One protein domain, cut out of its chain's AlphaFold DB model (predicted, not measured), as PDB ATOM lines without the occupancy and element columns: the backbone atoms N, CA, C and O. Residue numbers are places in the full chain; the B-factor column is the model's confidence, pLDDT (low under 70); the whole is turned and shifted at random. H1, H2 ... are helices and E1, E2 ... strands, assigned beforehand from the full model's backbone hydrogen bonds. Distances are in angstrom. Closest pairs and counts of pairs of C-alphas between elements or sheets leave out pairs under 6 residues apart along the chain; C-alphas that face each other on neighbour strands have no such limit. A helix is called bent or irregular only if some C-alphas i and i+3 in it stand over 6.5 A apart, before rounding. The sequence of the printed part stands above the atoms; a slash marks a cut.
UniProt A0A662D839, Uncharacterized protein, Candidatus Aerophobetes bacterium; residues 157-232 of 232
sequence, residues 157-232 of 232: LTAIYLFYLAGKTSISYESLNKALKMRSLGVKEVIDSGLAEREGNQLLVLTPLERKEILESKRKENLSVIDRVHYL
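AT A GLANCE: This is residues 157 to 232 of the 232 residues of an uncharacterized protein of Candidatus Aerophobetes bacterium (UniProt A0A662D839). Three helices, H1, H2 and H3, have their centres in a triangle, and a small sheet of three short strands covers one end of this group; H4 and H5 make a separate pair at one end of the longest axis, joined to the rest through H5 packing on H1. The printed part has 76 residues, with five named helices and three named strands in the order H1, E1, H2, H3, E2, E3, H4, H5. The sheet is antiparallel, in the order E1, E3, E2, and the class is mixed, helices and strands. The whole is compact, with a radius of gyration of the C-alphas of 11.9 A and spans of 31 by 23 by 19 A.

IN THESE COORDINATES: H1 is residues 157 to 165, 10.4 A long, from C-alpha 157 at (3.365, 49.054, -37.493); it is neither bent nor irregular, but only just: C-alphas 162 and 165 are 6.2 A apart. E1 is residues 170 to 172, 7.0 A, and H2 is residues 173 to 181, 11.8 A. H3 is residues 187 to 192, 8.8 A, E2 residues 196 to 199, 9.6 A, and E3 residues 202 to 205, 9.4 A, ending at C-alpha 205 (5.061, 53.802, -25.439). H4 is residues 212 to 217, 8.7 A, and H5 is residues 225 to 231, 9.9 A, ending at C-alpha 231 (17.609, 52.536, -34.822).

HOW THE PARTS SIT: E3 is the inner strand. E1 and E3 are antiparallel at 148 degrees, with N 171 and O 203 at 2.9 A. E2 and E3 form a hairpin, with N 204 and O 197 at 2.8 A. E1, H2, H3 and E2 make a split strand-helix-strand unit, two strands running the same way with E3 between them, and its crossover is right-handed. H3 stands up from the sheet at 46 degrees; the closest C-alphas of H3 and E2 are those of Ile 191 and Glu 197, 5.8 A apart. H1 only grazes the sheet with residues 161 to 165, and H2 with residues 173 to 176. H2 and H3 touch, about perpendicular at 75 degrees, closest at C-alphas 177 and 187, 5.8 A. H1 and H3 only just touch, with 3 pairs of C-alphas within 8 A, closest at 157 and 190, 7.0 A. H1 and H5 touch, about perpendicular at 77 degrees, closest at C-alphas 158 and 226, 5.0 A. H4 and H5 touch at a steep tilt of 67 degrees, opposite ways, closest at C-alphas 212 and 231, 6.8 A. H4 is apart from H1, H2 and H3. In H1 to H5 every O i to N i+4 pair is within hydrogen-bond range.

THE WHOLE: The C-alphas farthest apart, those of Met 182 and Glu 216, are 32.2 A apart. The printed part has no cut, and no link is long. The mean pLDDT of the printed part is 93.9, and no printed residue is under 70.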
ATOM      1  N   LEU A 157       2.827  48.693 -38.813       96.75
ATOM      2  CA  LEU A 157       3.365  49.054 -37.493       96.75
ATOM      3  C   LEU A 157       3.766  50.529 -37.453       96.75
ATOM      4  O   LEU A 157       3.473  51.230 -36.482       96.75
ATOM      5  N   THR A 158       4.360  51.017 -38.538       97.44
ATOM      6  CA  THR A 158       4.698  52.429 -38.715       97.44
ATOM      7  C   THR A 158       3.447  53.303 -38.729       97.44
ATOM      8  O   THR A 158       3.394  54.304 -38.014       97.44
ATOM      9  N   ALA A 159       2.394  52.901 -39.445       97.00
ATOM     10  CA  ALA A 159       1.114  53.606 -39.411       97.00
ATOM     11  C   ALA A 159       0.486  53.602 -38.006       97.00
ATOM     12  O   ALA A 159       0.018  54.639 -37.536       97.00
ATOM     13  N   ILE A 160       0.514  52.472 -37.285       96.81
ATOM     14  CA  ILE A 160       0.023  52.413 -35.900       96.81
ATOM     15  C   ILE A 160       0.791  53.396 -35.015       96.81
ATOM     16  O   ILE A 160       0.170  54.160 -34.271       96.81
ATOM     17  N   TYR A 161       2.121  53.405 -35.114       97.19
ATOM     18  CA  TYR A 161       2.948  54.316 -34.338       97.19
ATOM     19  C   TYR A 161       2.585  55.774 -34.626       97.19
ATOM     20  O   TYR A 161       2.233  56.503 -33.701       97.19
ATOM     21  N   LEU A 162       2.581  56.183 -35.898       96.19
ATOM     22  CA  LEU A 162       2.334  57.570 -36.298       96.19
ATOM     23  C   LEU A 162       0.948  58.083 -35.884       96.19
ATOM     24  O   LEU A 162       0.824  59.235 -35.474       96.19
ATOM     25  N   PHE A 163      -0.091  57.251 -35.972       94.06
ATOM     26  CA  PHE A 163      -1.464  57.686 -35.695       94.06
ATOM     27  C   PHE A 163      -1.878  57.553 -34.228       94.06
ATOM     28  O   PHE A 163      -2.742  58.304 -33.771       94.06
ATOM     29  N   TYR A 164      -1.312  56.597 -33.486       95.19
ATOM     30  CA  TYR A 164      -1.796  56.283 -32.140       95.19
ATOM     31  C   TYR A 164      -0.778  56.491 -31.029       95.19
ATOM     32  O   TYR A 164      -1.217  56.771 -29.910       95.19
ATOM     33  N   LEU A 165       0.523  56.362 -31.304       96.62
ATOM     34  CA  LEU A 165       1.571  56.311 -30.275       96.62
ATOM     35  C   LEU A 165       2.494  57.534 -30.296       96.62
ATOM     36  O   LEU A 165       2.944  57.971 -29.240       96.62
ATOM     37  N   ALA A 166       2.760  58.106 -31.471       95.44
ATOM     38  CA  ALA A 166       3.660  59.238 -31.635       95.44
ATOM     39  C   ALA A 166       3.247  60.420 -30.740       95.44
ATOM     40  O   ALA A 166       2.083  60.824 -30.704       95.44
ATOM     41  N   GLY A 167       4.213  60.963 -29.996       93.38
ATOM     42  CA  GLY A 167       3.995  62.067 -29.057       93.38
ATOM     43  C   GLY A 167       3.295  61.687 -27.745       93.38
ATOM     44  O   GLY A 167       3.021  62.577 -26.943       93.38
ATOM     45  N   LYS A 168       3.010  60.400 -27.500       95.50
ATOM     46  CA  LYS A 168       2.433  59.916 -26.239       95.50
ATOM     47  C   LYS A 168       3.460  59.131 -25.436       95.50
ATOM     48  O   LYS A 168       4.255  58.392 -25.999       95.50
ATOM     49  N   THR A 169       3.391  59.263 -24.116       96.38
ATOM     50  CA  THR A 169       4.127  58.415 -23.168       96.38
ATOM     51  C   THR A 169       3.355  57.141 -22.837       96.38
ATOM     52  O   THR A 169       3.947  56.091 -22.614       96.38
ATOM     53  N   SER A 170       2.022  57.210 -22.835       96.75
ATOM     54  CA  SER A 170       1.155  56.056 -22.622       96.75
ATOM     55  C   SER A 170      -0.182  56.184 -23.352       96.75
ATOM     56  O   SER A 170      -0.602  57.268 -23.774       96.75
ATOM     57  N   ILE A 171      -0.858  55.051 -23.523       97.12
ATOM     58  CA  ILE A 171      -2.211  54.967 -24.070       97.12
ATOM     59  C   ILE A 171      -3.007  53.864 -23.367       97.12
ATOM     60  O   ILE A 171      -2.479  52.799 -23.054       97.12
ATOM     61  N   SER A 172      -4.308  54.083 -23.163       97.69
ATOM     62  CA  SER A 172      -5.211  53.043 -22.658       97.69
ATOM     63  C   SER A 172      -5.243  51.838 -23.603       97.69
ATOM     64  O   SER A 172      -5.483  51.992 -24.808       97.69
ATOM     65  N   TYR A 173      -5.066  50.636 -23.043       96.94
ATOM     66  CA  TYR A 173      -5.169  49.381 -23.790       96.94
ATOM     67  C   TYR A 173      -6.528  49.273 -24.485       96.94
ATOM     68  O   TYR A 173      -6.604  48.926 -25.663       96.94
ATOM     69  N   GLU A 174      -7.607  49.602 -23.774       95.81
ATOM     70  CA  GLU A 174      -8.969  49.534 -24.299       95.81
ATOM     71  C   GLU A 174      -9.172  50.492 -25.477       95.81
ATOM     72  O   GLU A 174      -9.717  50.096 -26.511       95.81
ATOM     73  N   SER A 175      -8.677  51.728 -25.358       93.19
ATOM     74  CA  SER A 175      -8.791  52.735 -26.415       93.19
ATOM     75  C   SER A 175      -8.041  52.316 -27.679       93.19
ATOM     76  O   SER A 175      -8.610  52.382 -28.771       93.19
ATOM     77  N   LEU A 176      -6.798  51.834 -27.544       95.19
ATOM     78  CA  LEU A 176      -6.033  51.343 -28.691       95.19
ATOM     79  C   LEU A 176      -6.688  50.097 -29.298       95.19
ATOM     80  O   LEU A 176      -6.860  50.018 -30.511       95.19
ATOM     81  N   ASN A 177      -7.125  49.149 -28.467       95.31
ATOM     82  CA  ASN A 177      -7.782  47.924 -28.919       95.31
ATOM     83  C   ASN A 177      -9.057  48.212 -29.716       95.31
ATOM     84  O   ASN A 177      -9.279  47.597 -30.755       95.31
ATOM     85  N   LYS A 178      -9.881  49.170 -29.272       91.69
ATOM     86  CA  LYS A 178     -11.070  49.602 -30.015       91.69
ATOM     87  C   LYS A 178     -10.690  50.162 -31.390       91.69
ATOM     88  O   LYS A 178     -11.283  49.763 -32.388       91.69
ATOM     89  N   ALA A 179      -9.681  51.032 -31.453       90.12
ATOM     90  CA  ALA A 179      -9.243  51.657 -32.699       90.12
ATOM     91  C   ALA A 179      -8.634  50.657 -33.703       90.12
ATOM     92  O   ALA A 179      -8.906  50.743 -34.905       90.12
ATOM     93  N   LEU A 180      -7.841  49.698 -33.216       93.12
ATOM     94  CA  LEU A 180      -7.198  48.676 -34.042       93.12
ATOM     95  C   LEU A 180      -8.181  47.594 -34.507       93.12
ATOM     96  O   LEU A 180      -8.152  47.216 -35.676       93.12
ATOM     97  N   LYS A 181      -9.122  47.160 -33.655       90.62
ATOM     98  CA  LYS A 181     -10.144  46.166 -34.032       90.62
ATOM     99  C   LYS A 181     -11.013  46.613 -35.202       90.62
ATOM    100  O   LYS A 181     -11.343  45.790 -36.047       90.62
ATOM    101  N   MET A 182     -11.342  47.903 -35.284       81.62
ATOM    102  CA  MET A 182     -12.082  48.462 -36.427       81.62
ATOM    103  C   MET A 182     -11.340  48.306 -37.763       81.62
ATOM    104  O   MET A 182     -11.951  48.436 -38.816       81.62
ATOM    105  N   ARG A 183     -10.032  48.034 -37.720       84.62
ATOM    106  CA  ARG A 183      -9.149  47.840 -38.877       84.62
ATOM    107  C   ARG A 183      -8.681  46.387 -39.013       84.62
ATOM    108  O   ARG A 183      -7.757  46.123 -39.771       84.62
ATOM    109  N   SER A 184      -9.281  45.456 -38.266       88.25
ATOM    110  CA  SER A 184      -8.846  44.052 -38.186       88.25
ATOM    111  C   SER A 184      -7.397  43.876 -37.706       88.25
ATOM    112  O   SER A 184      -6.743  42.901 -38.063       88.25
ATOM    113  N   LEU A 185      -6.898  44.808 -36.883       93.12
ATOM    114  CA  LEU A 185      -5.551  44.794 -36.305       93.12
ATOM    115  C   LEU A 185      -5.589  44.451 -34.811       93.12
ATOM    116  O   LEU A 185      -6.570  44.732 -34.113       93.12
ATOM    117  N   GLY A 186      -4.502  43.867 -34.302       93.88
ATOM    118  CA  GLY A 186      -4.379  43.452 -32.905       93.88
ATOM    119  C   GLY A 186      -3.357  44.269 -32.115       93.88
ATOM    120  O   GLY A 186      -2.230  44.454 -32.558       93.88
ATOM    121  N   VAL A 187      -3.695  44.661 -30.879       96.38
ATOM    122  CA  VAL A 187      -2.737  45.302 -29.944       96.38
ATOM    123  C   VAL A 187      -1.514  44.419 -29.686       96.38
ATOM    124  O   VAL A 187      -0.424  44.926 -29.443       96.38
ATOM    125  N   LYS A 188      -1.684  43.097 -29.776       95.44
ATOM    126  CA  LYS A 188      -0.594  42.134 -29.626       95.44
ATOM    127  C   LYS A 188       0.575  42.433 -30.573       95.44
ATOM    128  O   LYS A 188       1.709  42.391 -30.131       95.44
ATOM    129  N   GLU A 189       0.313  42.824 -31.820       94.38
ATOM    130  CA  GLU A 189       1.367  43.160 -32.791       94.38
ATOM    131  C   GLU A 189       2.193  44.383 -32.355       94.38
ATOM    132  O   GLU A 189       3.398  44.454 -32.589       94.38
ATOM    133  N   VAL A 190       1.564  45.336 -31.664       96.81
ATOM    134  CA  VAL A 190       2.229  46.528 -31.114       96.81
ATOM    135  C   VAL A 190       3.147  46.163 -29.946       96.81
ATOM    136  O   VAL A 190       4.248  46.700 -29.832       96.81
ATOM    137  N   ILE A 191       2.707  45.229 -29.100       96.81
ATOM    138  CA  ILE A 191       3.496  44.740 -27.966       96.81
ATOM    139  C   ILE A 191       4.653  43.870 -28.466       96.81
ATOM    140  O   ILE A 191       5.807  44.134 -28.142       96.81
ATOM    141  N   ASP A 192       4.365  42.890 -29.325       94.44
ATOM    142  CA  ASP A 192       5.354  41.952 -29.869       94.44
ATOM    143  C   ASP A 192       6.422  42.667 -30.720       94.44
ATOM    144  O   ASP A 192       7.572  42.233 -30.791       94.44
ATOM    145  N   SER A 193       6.075  43.793 -31.356       94.06
ATOM    146  CA  SER A 193       7.036  44.627 -32.090       94.06
ATOM    147  C   SER A 193       7.928  45.487 -31.189       94.06
ATOM    148  O   SER A 193       8.885  46.089 -31.692       94.06
ATOM    149  N   GLY A 194       7.654  45.547 -29.884       95.44
ATOM    150  CA  GLY A 194       8.369  46.397 -28.938       95.44
ATOM    151  C   GLY A 194       8.124  47.885 -29.186       95.44
ATOM    152  O   GLY A 194       9.039  48.686 -29.014       95.44
ATOM    153  N   LEU A 195       6.942  48.272 -29.679       97.00
ATOM    154  CA  LEU A 195       6.530  49.683 -29.760       97.00
ATOM    155  C   LEU A 195       5.916  50.172 -28.446       97.00
ATOM    156  O   LEU A 195       5.998  51.358 -28.131       97.00
ATOM    157  N   ALA A 196       5.295  49.267 -27.692       97.44
ATOM    158  CA  ALA A 196       4.744  49.564 -26.384       97.44
ATOM    159  C   ALA A 196       4.812  48.346 -25.459       97.44
ATOM    160  O   ALA A 196       4.700  47.210 -25.914       97.44
ATOM    161  N   GLU A 197       4.925  48.591 -24.160       97.06
ATOM    162  CA  GLU A 197       4.855  47.566 -23.120       97.06
ATOM    163  C   GLU A 197       3.552  47.701 -22.331       97.06
ATOM    164  O   GLU A 197       3.034  48.800 -22.136       97.06
ATOM    165  N   ARG A 198       2.981  46.579 -21.889       96.81
ATOM    166  CA  ARG A 198       1.730  46.592 -21.132       96.81
ATOM    167  C   ARG A 198       1.986  46.704 -19.635       96.81
ATOM    168  O   ARG A 198       2.522  45.782 -19.033       96.81
ATOM    169  N   GLU A 199       1.429  47.747 -19.030       96.19
ATOM    170  CA  GLU A 199       1.390  47.944 -17.584       96.19
ATOM    171  C   GLU A 199      -0.074  48.046 -17.120       96.19
ATOM    172  O   GLU A 199      -0.751  49.073 -17.248       96.19
ATOM    173  N   GLY A 200      -0.625  46.928 -16.640       93.81
ATOM    174  CA  GLY A 200      -2.033  46.841 -16.247       93.81
ATOM    175  C   GLY A 200      -3.000  47.132 -17.408       93.81
ATOM    176  O   GLY A 200      -3.116  46.337 -18.351       93.81
ATOM    177  N   ASN A 201      -3.732  48.253 -17.314       94.62
ATOM    178  CA  ASN A 201      -4.676  48.722 -18.343       94.62
ATOM    179  C   ASN A 201      -4.092  49.818 -19.259       94.62
ATOM    180  O   ASN A 201      -4.797  50.368 -20.107       94.62
ATOM    181  N   GLN A 202      -2.817  50.156 -19.081       97.38
ATOM    182  CA  GLN A 202      -2.095  51.108 -19.915       97.38
ATOM    183  C   GLN A 202      -1.057  50.376 -20.767       97.38
ATOM    184  O   GLN A 202      -0.605  49.275 -20.447       97.38
ATOM    185  N   LEU A 203      -0.708  51.000 -21.882       97.81
ATOM    186  CA  LEU A 203       0.427  50.653 -22.719       97.81
ATOM    187  C   LEU A 203       1.419  51.809 -22.628       97.81
ATOM    188  O   LEU A 203       1.075  52.924 -23.025       97.81
ATOM    189  N   LEU A 204       2.609  51.556 -22.092       98.00
ATOM    190  CA  LEU A 204       3.719  52.504 -22.088       98.00
ATOM    191  C   LEU A 204       4.364  52.504 -23.471       98.00
ATOM    192  O   LEU A 204       4.753  51.450 -23.967       98.00
ATOM    193  N   VAL A 205       4.449  53.666 -24.112       97.75
ATOM    194  CA  VAL A 205       5.061  53.802 -25.439       97.75
ATOM    195  C   VAL A 205       6.571  53.878 -25.269       97.75
ATOM    196  O   VAL A 205       7.068  54.798 -24.622       97.75
ATOM    197  N   LEU A 206       7.296  52.935 -25.871       97.00
ATOM    198  CA  LEU A 206       8.747  52.868 -25.730       97.00
ATOM    199  C   LEU A 206       9.430  53.917 -26.617       97.00
ATOM    200  O   LEU A 206       9.169  54.029 -27.822       97.00
ATOM    201  N   THR A 207      10.341  54.676 -26.022       95.56
ATOM    202  CA  THR A 207      11.207  55.638 -26.710       95.56
ATOM    203  C   THR A 207      12.233  54.923 -27.598       95.56
ATOM    204  O   THR A 207      12.532  53.748 -27.382       95.56
ATOM    205  N   PRO A 208      12.836  55.600 -28.596       95.19
ATOM    206  CA  PRO A 208      13.910  55.007 -29.396       95.19
ATOM    207  C   PRO A 208      15.041  54.388 -28.555       95.19
ATOM    208  O   PRO A 208      15.508  53.298 -28.872       95.19
ATOM    209  N   LEU A 209      15.420  55.034 -27.444       93.94
ATOM    210  CA  LEU A 209      16.490  54.558 -26.566       93.94
ATOM    211  C   LEU A 209      16.119  53.255 -25.841       93.94
ATOM    212  O   LEU A 209      16.923  52.327 -25.817       93.94
ATOM    213  N   GLU A 210      14.902  53.158 -25.302       95.38
ATOM    214  CA  GLU A 210      14.403  51.946 -24.628       95.38
ATOM    215  C   GLU A 210      14.262  50.767 -25.598       95.38
ATOM    216  O   GLU A 210      14.402  49.608 -25.217       95.38
ATOM    217  N   ARG A 211      14.033  51.054 -26.883       95.12
ATOM    218  CA  ARG A 211      13.906  50.032 -27.928       95.12
ATOM    219  C   ARG A 211      15.254  49.500 -28.416       95.12
ATOM    220  O   ARG A 211      15.255  48.521 -29.155       95.12
ATOM    221  N   LYS A 212      16.388  50.095 -28.030       92.88
ATOM    222  CA  LYS A 212      17.711  49.779 -28.596       92.88
ATOM    223  C   LYS A 212      18.043  48.284 -28.560       92.88
ATOM    224  O   LYS A 212      18.297  47.699 -29.609       92.88
ATOM    225  N   GLU A 213      17.990  47.658 -27.385       91.69
ATOM    226  CA  GLU A 213      18.329  46.233 -27.225       91.69
ATOM    227  C   GLU A 213      17.360  45.326 -28.003       91.69
ATOM    228  O   GLU A 213      17.769  44.364 -28.657       91.69
ATOM    229  N   ILE A 214      16.070  45.683 -28.010       92.56
ATOM    230  CA  ILE A 214      15.036  44.977 -28.777       92.56
ATOM    231  C   ILE A 214      15.374  45.027 -30.271       92.56
ATOM    232  O   ILE A 214      15.325  44.003 -30.951       92.56
ATOM    233  N   LEU A 215      15.740  46.200 -30.790       93.56
ATOM    234  CA  LEU A 215      16.059  46.399 -32.203       93.56
ATOM    235  C   LEU A 215      17.369  45.711 -32.610       93.56
ATOM    236  O   LEU A 215      17.423  45.130 -33.692       93.56
ATOM    237  N   GLU A 216      18.388  45.707 -31.748       91.56
ATOM    238  CA  GLU A 216      19.655  44.996 -31.982       91.56
ATOM    239  C   GLU A 216      19.473  43.470 -32.042       91.56
ATOM    240  O   GLU A 216      20.181  42.791 -32.786       91.56
ATOM    241  N   SER A 217      18.488  42.929 -31.315       90.00
ATOM    242  CA  SER A 217      18.155  41.497 -31.339       90.00
ATOM    243  C   SER A 217      17.390  41.053 -32.599       90.00
ATOM    244  O   SER A 217      17.370  39.865 -32.939       90.00
ATOM    245  N   LYS A 218      16.755  41.990 -33.317       90.50
ATOM    246  CA  LYS A 218      15.966  41.699 -34.521       90.50
ATOM    247  C   LYS A 218      16.867  41.542 -35.748       90.50
ATOM    248  O   LYS A 218      17.835  42.270 -35.958       90.50
ATOM    249  N   ARG A 219      16.491  40.630 -36.650       88.62
ATOM    250  CA  ARG A 219      17.107  40.559 -37.985       88.62
ATOM    251  C   ARG A 219      16.773  41.829 -38.768       88.62
ATOM    252  O   ARG A 219      15.605  42.201 -38.835       88.62
ATOM    253  N   LYS A 220      17.769  42.436 -39.424       85.25
ATOM    254  CA  LYS A 220      17.607  43.688 -40.198       85.25
ATOM    255  C   LYS A 220      16.481  43.632 -41.240       85.25
ATOM    256  O   LYS A 220      15.797  44.625 -41.455       85.25
ATOM    257  N   GLU A 221      16.271  42.470 -41.855       87.38
ATOM    258  CA  GLU A 221      15.212  42.224 -42.845       87.38
ATOM    259  C   GLU A 221      13.796  42.322 -42.255       87.38
ATOM    260  O   GLU A 221      12.862  42.675 -42.967       87.38
ATOM    261  N   ASN A 222      13.648  42.084 -40.947       89.06
ATOM    262  CA  ASN A 222      12.367  42.097 -40.237       89.06
ATOM    263  C   ASN A 222      12.057  43.454 -39.581       89.06
ATOM    264  O   ASN A 222      11.052  43.575 -38.882       89.06
ATOM    265  N   LEU A 223      12.920  44.462 -39.752       92.75
ATOM    266  CA  LEU A 223      12.693  45.794 -39.197       92.75
ATOM    267  C   LEU A 223      11.631  46.528 -40.019       92.75
ATOM    268  O   LEU A 223      11.841  46.786 -41.213       92.75
ATOM    269  N   SER A 224      10.542  46.914 -39.347       95.31
ATOM    270  CA  SER A 224       9.566  47.880 -39.868       95.31
ATOM    271  C   SER A 224      10.232  49.227 -40.180       95.31
ATOM    272  O   SER A 224      11.357  49.500 -39.751       95.31
ATOM    273  N   VAL A 225       9.564  50.104 -40.928       96.25
ATOM    274  CA  VAL A 225      10.088  51.446 -41.217       96.25
ATOM    275  C   VAL A 225      10.331  52.209 -39.912       96.25
ATOM    276  O   VAL A 225      11.407  52.781 -39.740       96.25
ATOM    277  N   ILE A 226       9.408  52.143 -38.949       96.81
ATOM    278  CA  ILE A 226       9.578  52.786 -37.643       96.81
ATOM    279  C   ILE A 226      10.714  52.176 -36.815       96.81
ATOM    280  O   ILE A 226      11.413  52.901 -36.107       96.81
ATOM    281  N   ASP A 227      10.955  50.867 -36.924       96.38
ATOM    282  CA  ASP A 227      12.124  50.232 -36.309       96.38
ATOM    283  C   ASP A 227      13.422  50.830 -36.857       96.38
ATOM    284  O   ASP A 227      14.313  51.181 -36.090       96.38
ATOM    285  N   ARG A 228      13.518  50.992 -38.182       94.44
ATOM    286  CA  ARG A 228      14.703  51.575 -38.831       94.44
ATOM    287  C   ARG A 228      14.908  53.028 -38.421       94.44
ATOM    288  O   ARG A 228      16.043  53.416 -38.184       94.44
ATOM    289  N   VAL A 229      13.830  53.805 -38.310       94.19
ATOM    290  CA  VAL A 229      13.887  55.205 -37.856       94.19
ATOM    291  C   VAL A 229      14.375  55.299 -36.411       94.19
ATOM    292  O   VAL A 229      15.191  56.159 -36.118       94.19
ATOM    293  N   HIS A 230      13.909  54.422 -35.517       94.62
ATOM    294  CA  HIS A 230      14.329  54.428 -34.108       94.62
ATOM    295  C   HIS A 230      15.724  53.825 -33.881       94.62
ATOM    296  O   HIS A 230      16.268  53.967 -32.791       94.62
ATOM    297  N   TYR A 231      16.269  53.120 -34.874       88.19
ATOM    298  CA  TYR A 231      17.609  52.536 -34.822       88.19
ATOM    299  C   TYR A 231      18.718  53.516 -35.250       88.19
ATOM    300  O   TYR A 231      19.883  53.273 -34.935       88.19
ATOM    301  N   LEU A 232      18.370  54.582 -35.986       74.31
ATOM    302  CA  LEU A 232      19.284  55.662 -36.393       74.31
ATOM    303  C   LEU A 232      19.568  56.625 -35.235       74.31
ATOM    304  O   LEU A 232      20.739  57.056 -35.139       74.31
TER     305      LEU A 232